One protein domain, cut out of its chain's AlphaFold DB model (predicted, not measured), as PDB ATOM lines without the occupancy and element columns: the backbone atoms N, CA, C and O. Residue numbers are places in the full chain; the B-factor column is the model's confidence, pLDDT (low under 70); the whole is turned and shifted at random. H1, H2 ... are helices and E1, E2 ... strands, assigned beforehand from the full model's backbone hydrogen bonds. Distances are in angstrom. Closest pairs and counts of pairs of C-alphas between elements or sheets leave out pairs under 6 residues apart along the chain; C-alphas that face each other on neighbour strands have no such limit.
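Overview. This is residues 5 to 120 of the 131 residues of an uncharacterized protein of Euryarchaeota archaeon (UniProt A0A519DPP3). Two strongly twisted four-stranded sheets are joined where strand E4 runs on into E5, with H2 packed over E3 and E2 of the first sheet and reaching E5 and E8 of the second at Ala 110. H1 sits at the opposite end from H2, over E2 and E1 and close to E7 at its Val 43. The 116 printed residues hold two named helices and eight strands, in the order E1 E2 E3 H1 E4 E5 E6 E7 H2 E8, and the class is mixed, helices and strands. The antiparallel sheet runs E3 E2 E1 E4, the mixed one E7 E6 E5 E8. The whole is compact, with a radius of gyration of the C-alphas of 13.3 A and spans of 38 by 33 by 22 A.

Arrangement. E1, residues 5 to 8, E2, residues 15 to 21, and E3, residues 32 to 38, form a meander, each strand the antiparallel neighbour of the one before; N 6 and O 19 are 2.9 A apart, N 16 and O 37 2.8 A. H1, residues 41 to 49, is on this sheet at a height of 9.3 A, over E2 and E1; the closest C-alphas of E2 and H1 are those of Val 15 and Ser 44, 6.4 A. E4, residues 62 to 66, is the antiparallel neighbour of E1, with N 7 and O 65 2.9 A apart. E4 runs on into E5, residues 68 to 72, at 20 degrees. E5, E6, residues 77 to 82, and E7, residues 91 to 95, form a second meander, with N 70 and O 78 2.9 A apart and N 81 and O 92 2.8 A. H2, residues 101 to 113, is on the first sheet at a height of 9.0 A, over E3 and E2, and only just slantwise to the strands, at 30.3 degrees to E3 on the local plane. Its closest C-alphas to E3 are those of Gly 102 and Val 37, 5.4 A. H1 and H2 make two layers with this sheet, helices on one face of it, and are apart from each other. E8, residues 116 to 119, is parallel to E5, with N 71 and O 117 2.8 A apart. E7, H2 and E8 are a split strand-helix-strand unit, two strands of one sheet that follow each other among the strands with a helix between them in the chain and E6 and E5 between them in the sheet, and its crossover is right-handed. Every O i to N i+4 pair is within hydrogen-bond range in H2, and 3 of 5 in H1.

Along the chain. E1 begins at C-alpha 5, (8.653, -47.382, 8.560). E2 is 19.5 A long, E3 20.3 A, H2 18.2 A. E8 ends at C-alpha 119, (12.531, -30.466, 11.425).

Size, cuts and confidence. The C-alphas farthest apart are those of Ser 59 and Asn 74, 37.9 A. The printed part has no cut. The link from H1 to E4 is long. The pLDDT is under 70 at residue 75 and residues 98 to 99.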
ATOM      1  N   LEU A   5       8.228 -47.334   9.950       98.12
ATOM      2  CA  LEU A   5       8.653 -47.382   8.560       98.12
ATOM      3  C   LEU A   5       9.938 -48.206   8.452       98.12
ATOM      4  O   LEU A   5      10.823 -48.118   9.303       98.12
ATOM      5  N   GLN A   6      10.030 -49.053   7.430       98.06
ATOM      6  CA  GLN A   6      11.183 -49.928   7.246       98.06
ATOM      7  C   GLN A   6      11.475 -50.199   5.769       98.06
ATOM      8  O   GLN A   6      10.565 -50.334   4.948       98.06
ATOM      9  N   VAL A   7      12.756 -50.305   5.429       97.31
ATOM     10  CA  VAL A   7      13.253 -50.551   4.070       97.31
ATOM     11  C   VAL A   7      14.035 -51.857   4.037       97.31
ATOM     12  O   VAL A   7      14.730 -52.206   4.990       97.31
ATOM     13  N   LYS A   8      13.861 -52.635   2.969       96.69
ATOM     14  CA  LYS A   8      14.514 -53.937   2.831       96.69
ATOM     15  C   LYS A   8      15.998 -53.750   2.496       96.69
ATOM     16  O   LYS A   8      16.301 -53.094   1.505       96.69
ATOM     17  N   CYS A   9      16.888 -54.373   3.268       93.56
ATOM     18  CA  CYS A   9      18.343 -54.275   3.082       93.56
ATOM     19  C   CYS A   9      18.793 -54.946   1.775       93.56
ATOM     20  O   CYS A   9      19.551 -54.382   1.002       93.56
ATOM     21  N   ASN A  10      18.266 -56.138   1.473       86.81
ATOM     22  CA  ASN A  10      18.590 -56.867   0.243       86.81
ATOM     23  C   ASN A  10      17.411 -56.866  -0.740       86.81
ATOM     24  O   ASN A  10      16.446 -57.633  -0.593       86.81
ATOM     25  N   TYR A  11      17.488 -55.987  -1.745       85.56
ATOM     26  CA  TYR A  11      16.509 -55.879  -2.829       85.56
ATOM     27  C   TYR A  11      17.140 -55.562  -4.193       85.56
ATOM     28  O   TYR A  11      18.355 -55.400  -4.292       85.56
ATOM     29  N   ASP A  12      16.305 -55.527  -5.235       86.12
ATOM     30  CA  ASP A  12      16.682 -55.235  -6.620       86.12
ATOM     31  C   ASP A  12      17.500 -53.937  -6.725       86.12
ATOM     32  O   ASP A  12      17.242 -52.957  -6.025       86.12
ATOM     33  N   GLU A  13      18.489 -53.930  -7.612       90.62
ATOM     34  CA  GLU A  13      19.321 -52.752  -7.861       90.62
ATOM     35  C   GLU A  13      18.475 -51.555  -8.328       90.62
ATOM     36  O   GLU A  13      17.534 -51.703  -9.113       90.62
ATOM     37  N   GLY A  14      18.786 -50.359  -7.819       89.00
ATOM     38  CA  GLY A  14      18.083 -49.121  -8.170       89.00
ATOM     39  C   GLY A  14      16.650 -49.028  -7.633       89.00
ATOM     40  O   GLY A  14      15.898 -48.121  -8.004       89.00
ATOM     41  N   VAL A  15      16.234 -49.948  -6.754       90.88
ATOM     42  CA  VAL A  15      14.888 -49.964  -6.171       90.88
ATOM     43  C   VAL A  15      14.936 -50.252  -4.672       90.88
ATOM     44  O   VAL A  15      15.495 -51.239  -4.216       90.88
ATOM     45  N   MET A  16      14.248 -49.422  -3.891       93.31
ATOM     46  CA  MET A  16      13.960 -49.681  -2.484       93.31
ATOM     47  C   MET A  16      12.597 -50.349  -2.339       93.31
ATOM     48  O   MET A  16      11.597 -49.867  -2.882       93.31
ATOM     49  N   HIS A  17      12.535 -51.426  -1.558       95.69
ATOM     50  CA  HIS A  17      11.273 -52.012  -1.120       95.69
ATOM     51  C   HIS A  17      10.948 -51.538   0.295       95.69
ATOM     52  O   HIS A  17      11.689 -51.820   1.236       95.69
ATOM     53  N   ILE A  18       9.838 -50.821   0.428       96.50
ATOM     54  CA  ILE A  18       9.426 -50.155   1.661       96.50
ATOM     55  C   ILE A  18       8.193 -50.851   2.227       96.50
ATOM     56  O   ILE A  18       7.256 -51.161   1.487       96.50
ATOM     57  N   GLN A  19       8.184 -51.045   3.545       97.44
ATOM     58  CA  GLN A  19       7.003 -51.396   4.321       97.44
ATOM     59  C   GLN A  19       6.705 -50.305   5.349       97.44
ATOM     60  O   GLN A  19       7.601 -49.810   6.028       97.44
ATOM     61  N   GLY A  20       5.427 -49.971   5.475       97.75
ATOM     62  CA  GLY A  20       4.887 -49.218   6.595       97.75
ATOM     63  C   GLY A  20       4.030 -50.143   7.442       97.75
ATOM     64  O   GLY A  20       3.134 -50.804   6.916       97.75
ATOM     65  N   VAL A  21       4.328 -50.218   8.733       97.56
ATOM     66  CA  VAL A  21       3.592 -51.028   9.699       97.56
ATOM     67  C   VAL A  21       2.805 -50.088  10.594       97.56
ATOM     68  O   VAL A  21       3.409 -49.312  11.327       97.56
ATOM     69  N   SER A  22       1.478 -50.147  10.533       97.12
ATOM     70  CA  SER A  22       0.594 -49.352  11.389       97.12
ATOM     71  C   SER A  22      -0.563 -50.207  11.898       97.12
ATOM     72  O   SER A  22      -1.009 -51.138  11.233       97.12
ATOM     73  N   LYS A  23      -1.028 -49.911  13.110       93.62
ATOM     74  CA  LYS A  23      -2.206 -50.531  13.724       93.62
ATOM     75  C   LYS A  23      -3.498 -49.826  13.321       93.62
ATOM     76  O   LYS A  23      -4.556 -50.444  13.367       93.62
ATOM     77  N   SER A  24      -3.420 -48.537  12.993       93.94
ATOM     78  CA  SER A  24      -4.574 -47.665  12.750       93.94
ATOM     79  C   SER A  24      -4.764 -47.315  11.274       93.94
ATOM     80  O   SER A  24      -5.884 -47.008  10.863       93.94
ATOM     81  N   VAL A  25      -3.707 -47.389  10.460       96.38
ATOM     82  CA  VAL A  25      -3.749 -47.034   9.039       96.38
ATOM     83  C   VAL A  25      -3.369 -48.230   8.182       96.38
ATOM     84  O   VAL A  25      -2.218 -48.648   8.153       96.38
ATOM     85  N   ASN A  26      -4.334 -48.729   7.409       93.69
ATOM     86  CA  ASN A  26      -4.127 -49.792   6.429       93.69
ATOM     87  C   ASN A  26      -4.335 -49.265   5.006       93.69
ATOM     88  O   ASN A  26      -5.343 -48.634   4.694       93.69
ATOM     89  N   GLN A  27      -3.385 -49.556   4.121       93.62
ATOM     90  CA  GLN A  27      -3.390 -49.169   2.715       93.62
ATOM     91  C   GLN A  27      -2.941 -50.347   1.842       93.62
ATOM     92  O   GLN A  27      -1.770 -50.516   1.497       93.62
ATOM     93  N   GLY A  28      -3.915 -51.177   1.469       90.31
ATOM     94  CA  GLY A  28      -3.717 -52.324   0.579       90.31
ATOM     95  C   GLY A  28      -3.044 -53.537   1.230       90.31
ATOM     96  O   GLY A  28      -2.823 -54.534   0.543       90.31
ATOM     97  N   ARG A  29      -2.718 -53.478   2.530       93.31
ATOM     98  CA  ARG A  29      -2.160 -54.584   3.326       93.31
ATOM     99  C   ARG A  29      -2.764 -54.582   4.729       93.31
ATOM    100  O   ARG A  29      -2.993 -53.515   5.287       93.31
ATOM    101  N   GLU A  30      -2.958 -55.768   5.309       93.88
ATOM    102  CA  GLU A  30      -3.476 -55.928   6.682       93.88
ATOM    103  C   GLU A  30      -2.565 -55.305   7.746       93.88
ATOM    104  O   GLU A  30      -3.040 -54.886   8.794       93.88
ATOM    105  N   TYR A  31      -1.261 -55.240   7.466       94.19
ATOM    106  CA  TYR A  31      -0.262 -54.665   8.366       94.19
ATOM    107  C   TYR A  31      -0.000 -53.170   8.144       94.19
ATOM    108  O   TYR A  31       0.821 -52.605   8.862       94.19
ATOM    109  N   GLY A  32      -0.591 -52.550   7.120       96.69
ATOM    110  CA  GLY A  32      -0.307 -51.160   6.771       96.69
ATOM    111  C   GLY A  32      -0.078 -50.975   5.279       96.69
ATOM    112  O   GLY A  32      -1.026 -50.872   4.508       96.69
ATOM    113  N   PHE A  33       1.179 -50.917   4.851       97.38
ATOM    114  CA  PHE A  33       1.551 -50.431   3.525       97.38
ATOM    115  C   PHE A  33       2.792 -51.130   2.972       97.38
ATOM    116  O   PHE A  33       3.722 -51.448   3.711       97.38
ATOM    117  N   ALA A  34       2.848 -51.313   1.652       96.75
ATOM    118  CA  ALA A  34       4.082 -51.681   0.970       96.75
ATOM    119  C   ALA A  34       4.160 -51.053  -0.417       96.75
ATOM    120  O   ALA A  34       3.167 -51.011  -1.145       96.75
ATOM    121  N   THR A  35       5.353 -50.607  -0.800       95.44
ATOM    122  CA  THR A  35       5.599 -50.040  -2.126       95.44
ATOM    123  C   THR A  35       7.046 -50.233  -2.561       95.44
ATOM    124  O   THR A  35       7.919 -50.589  -1.767       95.44
ATOM    125  N   LYS A  36       7.296 -49.973  -3.842       93.69
ATOM    126  CA  LYS A  36       8.639 -49.872  -4.406       93.69
ATOM    127  C   LYS A  36       8.918 -48.417  -4.767       93.69
ATOM    128  O   LYS A  36       8.084 -47.763  -5.395       93.69
ATOM    129  N   VAL A  37      10.092 -47.923  -4.400       91.62
ATOM    130  CA  VAL A  37      10.557 -46.569  -4.720       91.62
ATOM    131  C   VAL A  37      11.857 -46.680  -5.502       91.62
ATOM    132  O   VAL A  37      12.739 -47.442  -5.123       91.62
ATOM    133  N   ARG A  38      11.974 -45.952  -6.616       89.19
ATOM    134  CA  ARG A  38      13.231 -45.892  -7.373       89.19
ATOM    135  C   ARG A  38      14.288 -45.140  -6.572       89.19
ATOM    136  O   ARG A  38      13.968 -44.156  -5.913       89.19
ATOM    137  N   THR A  39      15.522 -45.600  -6.669       87.88
ATOM    138  CA  THR A  39      16.695 -45.000  -6.037       87.88
ATOM    139  C   THR A  39      17.909 -45.127  -6.965       87.88
ATOM    140  O   THR A  39      17.790 -45.657  -8.071       87.88
ATOM    141  N   THR A  40      19.067 -44.631  -6.544       87.19
ATOM    142  CA  THR A  40      20.338 -44.845  -7.243       87.19
ATOM    143  C   THR A  40      20.886 -46.245  -6.958       87.19
ATOM    144  O   THR A  40      20.599 -46.842  -5.915       87.19
ATOM    145  N   THR A  41      21.706 -46.773  -7.875       88.88
ATOM    146  CA  THR A  41      22.445 -48.024  -7.645       88.88
ATOM    147  C   THR A  41      23.255 -47.940  -6.353       88.88
ATOM    148  O   THR A  41      23.168 -48.848  -5.534       88.88
ATOM    149  N   GLU A  42      23.944 -46.822  -6.121       88.06
ATOM    150  CA  GLU A  42      24.755 -46.578  -4.925       88.06
ATOM    151  C   GLU A  42      23.972 -46.785  -3.623       88.06
ATOM    152  O   GLU A  42      24.369 -47.609  -2.804       88.06
ATOM    153  N   VAL A  43      22.808 -46.141  -3.459       88.44
ATOM    154  CA  VAL A  43      21.993 -46.327  -2.247       88.44
ATOM    155  C   VAL A  43      21.484 -47.761  -2.139       88.44
ATOM    156  O   VAL A  43      21.481 -48.335  -1.052       88.44
ATOM    157  N   SER A  44      21.037 -48.358  -3.251       90.88
ATOM    158  CA  SER A  44      20.546 -49.738  -3.219       90.88
ATOM    159  C   SER A  44      21.640 -50.744  -2.859       90.88
ATOM    160  O   SER A  44      21.328 -51.741  -2.223       90.88
ATOM    161  N   MET A  45      22.899 -50.475  -3.220       91.81
ATOM    162  CA  MET A  45      24.056 -51.294  -2.858       91.81
ATOM    163  C   MET A  45      24.478 -51.050  -1.409       91.81
ATOM    164  O   MET A  45      24.621 -52.017  -0.668       91.81
ATOM    165  N   TRP A  46      24.552 -49.789  -0.969       93.06
ATOM    166  CA  TRP A  46      24.803 -49.425   0.431       93.06
ATOM    167  C   TRP A  46      23.782 -50.065   1.387       93.06
ATOM    168  O   TRP A  46      24.147 -50.578   2.444       93.06
ATOM    169  N   LEU A  47      22.502 -50.127   0.995       94.00
ATOM    170  CA  LEU A  47      21.447 -50.795   1.766       94.00
ATOM    171  C   LEU A  47      21.721 -52.288   2.001       94.00
ATOM    172  O   LEU A  47      21.321 -52.813   3.043       94.00
ATOM    173  N   ARG A  48      22.405 -52.971   1.071       94.19
ATOM    174  CA  ARG A  48      22.745 -54.401   1.197       94.19
ATOM    175  C   ARG A  48      23.807 -54.660   2.252       94.19
ATOM    176  O   ARG A  48      23.875 -55.771   2.773       94.19
ATOM    177  N   GLU A  49      24.612 -53.650   2.549       93.31
ATOM    178  CA  GLU A  49      25.655 -53.691   3.572       93.31
ATOM    179  C   GLU A  49      25.083 -53.422   4.971       93.31
ATOM    180  O   GLU A  49      25.715 -53.757   5.972       93.31
ATOM    181  N   GLN A  50      23.867 -52.865   5.057       94.38
ATOM    182  CA  GLN A  50      23.233 -52.565   6.335       94.38
ATOM    183  C   GLN A  50      22.693 -53.833   7.010       94.38
ATOM    184  O   GLN A  50      22.068 -54.677   6.354       94.38
ATOM    185  N   PRO A  51      22.851 -53.967   8.339       92.81
ATOM    186  CA  PRO A  51      22.278 -55.083   9.072       92.81
ATOM    187  C   PRO A  51      20.748 -54.995   9.080       92.81
ATOM    188  O   PRO A  51      20.158 -53.970   9.423       92.81
ATOM    189  N   ALA A  52      20.087 -56.105   8.751       95.81
ATOM    190  CA  ALA A  52      18.650 -56.228   8.947       95.81
ATOM    191  C   ALA A  52      18.342 -56.427  10.438       95.81
ATOM    192  O   ALA A  52      18.774 -57.409  11.039       95.81
ATOM    193  N   VAL A  53      17.556 -55.521  11.014       96.31
ATOM    194  CA  VAL A  53      17.139 -55.557  12.428       96.31
ATOM    195  C   VAL A  53      15.643 -55.819  12.597       96.31
ATOM    196  O   VAL A  53      15.198 -56.205  13.672       96.31
ATOM    197  N   ASN A  54      14.867 -55.677  11.519       97.06
ATOM    198  CA  ASN A  54      13.423 -55.832  11.527       97.06
ATOM    199  C   ASN A  54      12.946 -56.999  10.657       97.06
ATOM    200  O   ASN A  54      13.433 -57.259   9.546       97.06
ATOM    201  N   LEU A  55      11.910 -57.671  11.158       96.81
ATOM    202  CA  LEU A  55      11.165 -58.674  10.411       96.81
ATOM    203  C   LEU A  55      10.228 -58.015   9.388       96.81
ATOM    204  O   LEU A  55       9.575 -57.002   9.657       96.81
ATOM    205  N   SER A  56      10.104 -58.665   8.234       96.19
ATOM    206  CA  SER A  56       9.028 -58.443   7.270       96.19
ATOM    207  C   SER A  56       7.676 -58.612   7.953       96.19
ATOM    208  O   SER A  56       7.389 -59.687   8.479       96.19
ATOM    209  N   ALA A  57       6.803 -57.609   7.859       94.81
ATOM    210  CA  ALA A  57       5.440 -57.720   8.384       94.81
ATOM    211  C   ALA A  57       4.577 -58.736   7.606       94.81
ATOM    212  O   ALA A  57       3.541 -59.171   8.092       94.81
ATOM    213  N   ALA A  58       5.011 -59.125   6.402       93.94
ATOM    214  CA  ALA A  58       4.289 -60.059   5.540       93.94
ATOM    215  C   ALA A  58       4.725 -61.524   5.714       93.94
ATOM    216  O   ALA A  58       3.961 -62.424   5.390       93.94
ATOM    217  N   SER A  59       5.966 -61.773   6.147       94.31
ATOM    218  CA  SER A  59       6.568 -63.117   6.106       94.31
ATOM    219  C   SER A  59       7.396 -63.484   7.335       94.31
ATOM    220  O   SER A  59       7.961 -64.572   7.369       94.31
ATOM    221  N   ASN A  60       7.532 -62.586   8.316       91.50
ATOM    222  CA  ASN A  60       8.401 -62.752   9.488       91.50
ATOM    223  C   ASN A  60       9.873 -63.072   9.156       91.50
ATOM    224  O   ASN A  60      10.601 -63.619   9.976       91.50
ATOM    225  N   THR A  61      10.336 -62.718   7.955       95.69
ATOM    226  CA  THR A  61      11.743 -62.854   7.548       95.69
ATOM    227  C   THR A  61      12.541 -61.635   7.999       95.69
ATOM    228  O   THR A  61      12.141 -60.513   7.688       95.69
ATOM    229  N   LEU A  62      13.673 -61.834   8.679       96.56
ATOM    230  CA  LEU A  62      14.596 -60.758   9.059       96.56
ATOM    231  C   LEU A  62      15.287 -60.200   7.808       96.56
ATOM    232  O   LEU A  62      16.126 -60.872   7.212       96.56
ATOM    233  N   ALA A  63      14.874 -59.013   7.358       96.56
ATOM    234  CA  ALA A  63      15.341 -58.459   6.082       96.56
ATOM    235  C   ALA A  63      15.266 -56.927   5.973       96.56
ATOM    236  O   ALA A  63      15.550 -56.393   4.900       96.56
ATOM    237  N   TYR A  64      14.836 -56.228   7.024       97.75
ATOM    238  CA  TYR A  64      14.551 -54.796   6.974       97.75
ATOM    239  C   TYR A  64      15.359 -54.011   8.005       97.75
ATOM    240  O   TYR A  64      15.677 -54.526   9.074       97.75
ATOM    241  N   THR A  65      15.618 -52.743   7.706       96.81
ATOM    242  CA  THR A  65      16.140 -51.733   8.636       96.81
ATOM    243  C   THR A  65      15.117 -50.594   8.765       96.81
ATOM    244  O   THR A  65      14.369 -50.356   7.804       96.81
ATOM    245  N   PRO A  66      14.967 -49.941   9.933       97.12
ATOM    246  CA  PRO A  66      14.070 -48.796  10.064       97.12
ATOM    247  C   PRO A  66      14.544 -47.607   9.219       97.12
ATOM    248  O   PRO A  66      15.715 -47.502   8.865       97.12
ATOM    249  N   PHE A  67      13.623 -46.699   8.914       97.25
ATOM    250  CA  PHE A  67      13.945 -45.380   8.373       97.25
ATOM    251  C   PHE A  67      12.943 -44.345   8.886       97.25
ATOM    252  O   PHE A  67      11.874 -44.706   9.382       97.25
ATOM    253  N   GLN A  68      13.278 -43.071   8.731       96.75
ATOM    254  CA  GLN A  68      12.442 -41.931   9.097       96.75
ATOM    255  C   GLN A  68      12.091 -41.107   7.861       96.75
ATOM    256  O   GLN A  68      12.851 -41.069   6.892       96.75
ATOM    257  N   ILE A  69      10.937 -40.440   7.898       95.56
ATOM    258  CA  ILE A  69      10.599 -39.390   6.938       95.56
ATOM    259  C   ILE A  69      10.693 -38.057   7.662       95.56
ATOM    260  O   ILE A  69       9.925 -37.811   8.586       95.56
ATOM    261  N   ILE A  70      11.602 -37.201   7.207       93.38
ATOM    262  CA  ILE A  70      11.840 -35.882   7.789       93.38
ATOM    263  C   ILE A  70      11.305 -34.830   6.824       93.38
ATOM    264  O   ILE A  70      11.675 -34.827   5.650       93.38
ATOM    265  N   ARG A  71      10.432 -33.941   7.294       91.00
ATOM    266  CA  ARG A  71       9.906 -32.797   6.547       91.00
ATOM    267  C   ARG A  71      10.555 -31.522   7.078       91.00
ATOM    268  O   ARG A  71      10.217 -31.038   8.151       91.00
ATOM    269  N   TYR A  72      11.484 -30.980   6.301       86.00
ATOM    270  CA  TYR A  72      12.171 -29.733   6.636       86.00
ATOM    271  C   TYR A  72      11.296 -28.510   6.348       86.00
ATOM    272  O   TYR A  72      10.360 -28.570   5.541       86.00
ATOM    273  N   THR A  73      11.631 -27.369   6.949       77.06
ATOM    274  CA  THR A  73      10.891 -26.098   6.826       77.06
ATOM    275  C   THR A  73      10.776 -25.599   5.379       77.06
ATOM    276  O   THR A  73       9.781 -24.970   5.011       77.06
ATOM    277  N   ASN A  74      11.742 -25.943   4.516       70.19
ATOM    278  CA  ASN A  74      11.710 -25.674   3.070       70.19
ATOM    279  C   ASN A  74      10.843 -26.669   2.257       70.19
ATOM    280  O   ASN A  74      10.784 -26.596   1.029       70.19
ATOM    281  N   LYS A  75      10.106 -27.541   2.955       65.56
ATOM    282  CA  LYS A  75       9.013 -28.407   2.484       65.56
ATOM    283  C   LYS A  75       9.390 -29.556   1.551       65.56
ATOM    284  O   LYS A  75       8.490 -30.152   0.958       65.56
ATOM    285  N   VAL A  76      10.665 -29.923   1.438       75.50
ATOM    286  CA  VAL A  76      11.049 -31.155   0.732       75.50
ATOM    287  C   VAL A  76      11.238 -32.271   1.755       75.50
ATOM    288  O   VAL A  76      12.191 -32.220   2.530       75.50
ATOM    289  N   PRO A  77      10.352 -33.280   1.799       87.38
ATOM    290  CA  PRO A  77      10.536 -34.381   2.720       87.38
ATOM    291  C   PRO A  77      11.652 -35.319   2.225       87.38
ATOM    292  O   PRO A  77      11.771 -35.597   1.026       87.38
ATOM    293  N   GLN A  78      12.461 -35.827   3.149       91.00
ATOM    294  CA  GLN A  78      13.536 -36.782   2.888       91.00
ATOM    295  C   GLN A  78      13.291 -38.088   3.631       91.00
ATOM    296  O   GLN A  78      12.693 -38.103   4.702       91.00
ATOM    297  N   ILE A  79      13.778 -39.186   3.063       93.56
ATOM    298  CA  ILE A  79      13.949 -40.439   3.799       93.56
ATOM    299  C   ILE A  79      15.340 -40.393   4.420       93.56
ATOM    300  O   ILE A  79      16.316 -40.220   3.693       93.56
ATOM    301  N   PHE A  80      15.425 -40.589   5.731       94.38
ATOM    302  CA  PHE A  80      16.676 -40.842   6.434       94.38
ATOM    303  C   PHE A  80      16.732 -42.304   6.876       94.38
ATOM    304  O   PHE A  80      15.850 -42.784   7.587       94.38
ATOM    305  N   ILE A  81      17.760 -43.022   6.435       95.19
ATOM    306  CA  ILE A  81      18.008 -44.418   6.785       95.19
ATOM    307  C   ILE A  81      19.255 -44.441   7.677       95.19
ATOM    308  O   ILE A  81      20.354 -44.224   7.160       95.19
ATOM    309  N   PRO A  82      19.122 -44.679   8.994       94.75
ATOM    310  CA  PRO A  82      20.270 -44.767   9.883       94.75
ATOM    311  C   PRO A  82      21.114 -46.003   9.559       94.75
ATOM    312  O   PRO A  82      20.587 -47.062   9.209       94.75
ATOM    313  N   GLY A  83      22.431 -45.877   9.692       93.06
ATOM    314  CA  GLY A  83      23.350 -46.959   9.362       93.06
ATOM    315  C   GLY A  83      24.812 -46.538   9.391       93.06
ATOM    316  O   GLY A  83      25.169 -45.521   9.989       93.06
ATOM    317  N   THR A  84      25.662 -47.322   8.728       92.62
ATOM    318  CA  THR A  84      27.047 -46.904   8.475       92.62
ATOM    319  C   THR A  84      27.065 -45.642   7.609       92.62
ATOM    320  O   THR A  84      26.142 -45.447   6.815       92.62
ATOM    321  N   PRO A  85      28.093 -44.779   7.722       93.31
ATOM    322  CA  PRO A  85      28.169 -43.566   6.913       93.31
ATOM    323  C   PRO A  85      27.981 -43.868   5.417       93.31
ATOM    324  O   PRO A  85      28.670 -44.725   4.864       93.31
ATOM    325  N   GLY A  86      27.015 -43.195   4.795       87.62
ATOM    326  CA  GLY A  86      26.770 -43.179   3.354       87.62
ATOM    327  C   GLY A  86      26.967 -41.756   2.838       87.62
ATOM    328  O   GLY A  86      28.031 -41.172   3.025       87.62
ATOM    329  N   ASN A  87      25.916 -41.152   2.281       86.44
ATOM    330  CA  ASN A  87      25.883 -39.709   2.001       86.44
ATOM    331  C   ASN A  87      25.478 -38.862   3.228       86.44
ATOM    332  O   ASN A  87      25.294 -37.658   3.117       86.44
ATOM    333  N   HIS A  88      25.334 -39.468   4.407       89.38
ATOM    334  CA  HIS A  88      25.150 -38.778   5.679       89.38
ATOM    335  C   HIS A  88      26.109 -39.383   6.725       89.38
ATOM    336  O   HIS A  88      26.304 -40.602   6.727       89.38
ATOM    337  N   PRO A  89      26.687 -38.596   7.660       89.31
ATOM    338  CA  PRO A  89      27.626 -39.120   8.664       89.31
ATOM    339  C   PRO A  89      27.076 -40.277   9.513       89.31
ATOM    340  O   PRO A  89      27.839 -41.097  10.009       89.31
ATOM    341  N   SER A  90      25.752 -40.349   9.653       92.88
ATOM    342  CA  SER A  90      25.036 -41.368  10.439       92.88
ATOM    343  C   SER A  90      24.123 -42.275   9.601       92.88
ATOM    344  O   SER A  90      23.177 -42.848  10.141       92.88
ATOM    345  N   GLY A  91      24.324 -42.357   8.281       93.56
ATOM    346  CA  GLY A  91      23.521 -43.224   7.416       93.56
ATOM    347  C   GLY A  91      23.406 -42.719   5.983       93.56
ATOM    348  O   GLY A  91      24.371 -42.207   5.413       93.56
ATOM    349  N   ALA A  92      22.209 -42.825   5.412       91.75
ATOM    350  CA  ALA A  92      21.907 -42.303   4.087       91.75
ATOM    351  C   ALA A  92      20.630 -41.458   4.074       91.75
ATOM    352  O   ALA A  92      19.650 -41.764   4.754       91.75
ATOM    353  N   VAL A  93      20.631 -40.410   3.256       90.69
ATOM    354  CA  VAL A  93      19.488 -39.536   2.991       90.69
ATOM    355  C   VAL A  93      19.055 -39.639   1.535       90.69
ATOM    356  O   VAL A  93      19.877 -39.736   0.620       90.69
ATOM    357  N   LEU A  94      17.744 -39.593   1.305       88.94
ATOM    358  CA  LEU A  94      17.158 -39.585  -0.030       88.94
ATOM    359  C   LEU A  94      16.092 -38.513  -0.153       88.94
ATOM    360  O   LEU A  94      15.093 -38.519   0.569       88.94
ATOM    361  N   ASN A  95      16.252 -37.656  -1.158       86.06
ATOM    362  CA  ASN A  95      15.200 -36.744  -1.576       86.06
ATOM    363  C   ASN A  95      14.013 -37.530  -2.135       86.06
ATOM    364  O   ASN A  95      14.142 -38.305  -3.087       86.06
ATOM    365  N   MET A  96      12.826 -37.299  -1.581       79.44
ATOM    366  CA  MET A  96      11.606 -37.888  -2.114       79.44
ATOM    367  C   MET A  96      11.084 -37.041  -3.268       79.44
ATOM    368  O   MET A  96      10.370 -36.064  -3.060       79.44
ATOM    369  N   HIS A  97      11.404 -37.422  -4.508       70.56
ATOM    370  CA  HIS A  97      10.840 -36.725  -5.662       70.56
ATOM    371  C   HIS A  97       9.344 -37.071  -5.804       70.56
ATOM    372  O   HIS A  97       8.996 -38.216  -6.123       70.56
ATOM    373  N   PRO A  98       8.428 -36.095  -5.666       62.25
ATOM    374  CA  PRO A  98       6.992 -36.357  -5.578       62.25
ATOM    375  C   PRO A  98       6.354 -36.779  -6.907       62.25
ATOM    376  O   PRO A  98       5.148 -36.975  -6.962       62.25
ATOM    377  N   LEU A  99       7.117 -36.926  -7.997       66.31
ATOM    378  CA  LEU A  99       6.574 -37.351  -9.291       66.31
ATOM    379  C   LEU A  99       6.426 -38.876  -9.387       66.31
ATOM    380  O   LEU A  99       5.629 -39.363 -10.185       66.31
ATOM    381  N   SER A 100       7.126 -39.634  -8.538       81.12
ATOM    382  CA  SER A 100       6.954 -41.084  -8.451       81.12
ATOM    383  C   SER A 100       5.656 -41.433  -7.721       81.12
ATOM    384  O   SER A 100       5.439 -41.016  -6.584       81.12
ATOM    385  N   VAL A 101       4.806 -42.261  -8.340       87.00
ATOM    386  CA  VAL A 101       3.579 -42.787  -7.707       87.00
ATOM    387  C   VAL A 101       3.900 -43.517  -6.398       87.00
ATOM    388  O   VAL A 101       3.170 -43.374  -5.419       87.00
ATOM    389  N   GLY A 102       5.021 -44.246  -6.346       89.00
ATOM    390  CA  GLY A 102       5.470 -44.932  -5.133       89.00
ATOM    391  C   GLY A 102       5.757 -43.964  -3.984       89.00
ATOM    392  O   GLY A 102       5.334 -44.219  -2.860       89.00
ATOM    393  N   VAL A 103       6.395 -42.827  -4.287       90.25
ATOM    394  CA  VAL A 103       6.686 -41.761  -3.314       90.25
ATOM    395  C   VAL A 103       5.402 -41.074  -2.855       90.25
ATOM    396  O   VAL A 103       5.199 -40.920  -1.656       90.25
ATOM    397  N   LYS A 104       4.493 -40.725  -3.777       91.38
ATOM    398  CA  LYS A 104       3.190 -40.130  -3.420       91.38
ATOM    399  C   LYS A 104       2.404 -41.021  -2.460       91.38
ATOM    400  O   LYS A 104       1.869 -40.539  -1.467       91.38
ATOM    401  N   ASN A 105       2.359 -42.321  -2.746       93.56
ATOM    402  CA  ASN A 105       1.639 -43.281  -1.916       93.56
ATOM    403  C   ASN A 105       2.299 -43.470  -0.545       93.56
ATOM    404  O   ASN A 105       1.580 -43.591   0.443       93.56
ATOM    405  N   LEU A 106       3.636 -43.470  -0.485       94.81
ATOM    406  CA  LEU A 106       4.379 -43.518   0.773       94.81
ATOM    407  C   LEU A 106       4.082 -42.290   1.638       94.81
ATOM    408  O   LEU A 106       3.733 -42.451   2.801       94.81
ATOM    409  N   LEU A 107       4.172 -41.087   1.066       93.50
ATOM    410  CA  LEU A 107       3.889 -39.840   1.777       93.50
ATOM    411  C   LEU A 107       2.444 -39.788   2.281       93.50
ATOM    412  O   LEU A 107       2.213 -39.444   3.433       93.50
ATOM    413  N   LEU A 108       1.473 -40.193   1.455       94.12
ATOM    414  CA  LEU A 108       0.066 -40.242   1.859       94.12
ATOM    415  C   LEU A 108      -0.170 -41.209   3.028       94.12
ATOM    416  O   LEU A 108      -0.939 -40.895   3.936       94.12
ATOM    417  N   PHE A 109       0.463 -42.384   2.994       96.50
ATOM    418  CA  PHE A 109       0.400 -43.338   4.097       96.50
ATOM    419  C   PHE A 109       1.042 -42.757   5.363       96.50
ATOM    420  O   PHE A 109       0.418 -42.777   6.420       96.50
ATOM    421  N   ALA A 110       2.256 -42.214   5.245       95.69
ATOM    422  CA  ALA A 110       3.019 -41.682   6.367       95.69
ATOM    423  C   ALA A 110       2.315 -40.495   7.040       95.69
ATOM    424  O   ALA A 110       2.260 -40.453   8.263       95.69
ATOM    425  N   GLU A 111       1.709 -39.586   6.269       94.75
ATOM    426  CA  GLU A 111       0.928 -38.464   6.808       94.75
ATOM    427  C   GLU A 111      -0.275 -38.971   7.619       94.75
ATOM    428  O   GLU A 111      -0.494 -38.545   8.749       94.75
ATOM    429  N   LYS A 112      -1.030 -39.943   7.086       96.25
ATOM    430  CA  LYS A 112      -2.179 -40.534   7.795       96.25
ATOM    431  C   LYS A 112      -1.766 -41.278   9.062       96.25
ATOM    432  O   LYS A 112      -2.518 -41.275  10.031       96.25
ATOM    433  N   ALA A 113      -0.620 -41.954   9.022       96.19
ATOM    434  CA  ALA A 113      -0.100 -42.749  10.128       96.19
ATOM    435  C   ALA A 113       0.682 -41.919  11.162       96.19
ATOM    436  O   ALA A 113       1.055 -42.459  12.199       96.19
ATOM    437  N   GLY A 114       0.934 -40.629  10.901       95.75
ATOM    438  CA  GLY A 114       1.743 -39.777  11.774       95.75
ATOM    439  C   GLY A 114       3.233 -40.146  11.787       95.75
ATOM    440  O   GLY A 114       3.887 -39.992  12.809       95.75
ATOM    441  N   PHE A 115       3.771 -40.659  10.675       96.44
ATOM    442  CA  PHE A 115       5.176 -41.083  10.535       96.44
ATOM    443  C   PHE A 115       6.074 -40.045   9.845       96.44
ATOM    444  O   PHE A 115       7.103 -40.401   9.270       96.44
ATOM    445  N   ILE A 116       5.660 -38.779   9.839       94.81
ATOM    446  CA  ILE A 116       6.451 -37.670   9.304       94.81
ATOM    447  C   ILE A 116       6.916 -36.819  10.479       94.81
ATOM    448  O   ILE A 116       6.096 -36.344  11.260       94.81
ATOM    449  N   GLU A 117       8.226 -36.643  10.581       93.56
ATOM    450  CA  GLU A 117       8.878 -35.825  11.596       93.56
ATOM    451  C   GLU A 117       9.183 -34.450  10.997       93.56
ATOM    452  O   GLU A 117       9.856 -34.351   9.972       93.56
ATOM    453  N   ASP A 118       8.671 -33.382  11.606       91.31
ATOM    454  CA  ASP A 118       9.008 -32.018  11.199       91.31
ATOM    455  C   ASP A 118      10.370 -31.617  11.792       91.31
ATOM    456  O   ASP A 118      10.660 -31.918  12.951       91.31
ATOM    457  N   SER A 119      11.209 -30.944  10.998       88.38
ATOM    458  CA  SER A 119      12.531 -30.466  11.425       88.38
ATOM    459  C   SER A 119      12.773 -29.018  11.000       88.38
ATOM    460  O   SER A 119      12.470 -28.633   9.867       88.38
ATOM    461  N   ASP A 120      13.359 -28.239  11.912       85.56
ATOM    462  CA  ASP A 120      13.821 -26.864  11.677       85.56
ATOM    463  C   ASP A 120      15.271 -26.804  11.158       85.56
ATOM    464  O   ASP A 120      15.805 -25.720  10.927       85.56
TER     465      ASP A 120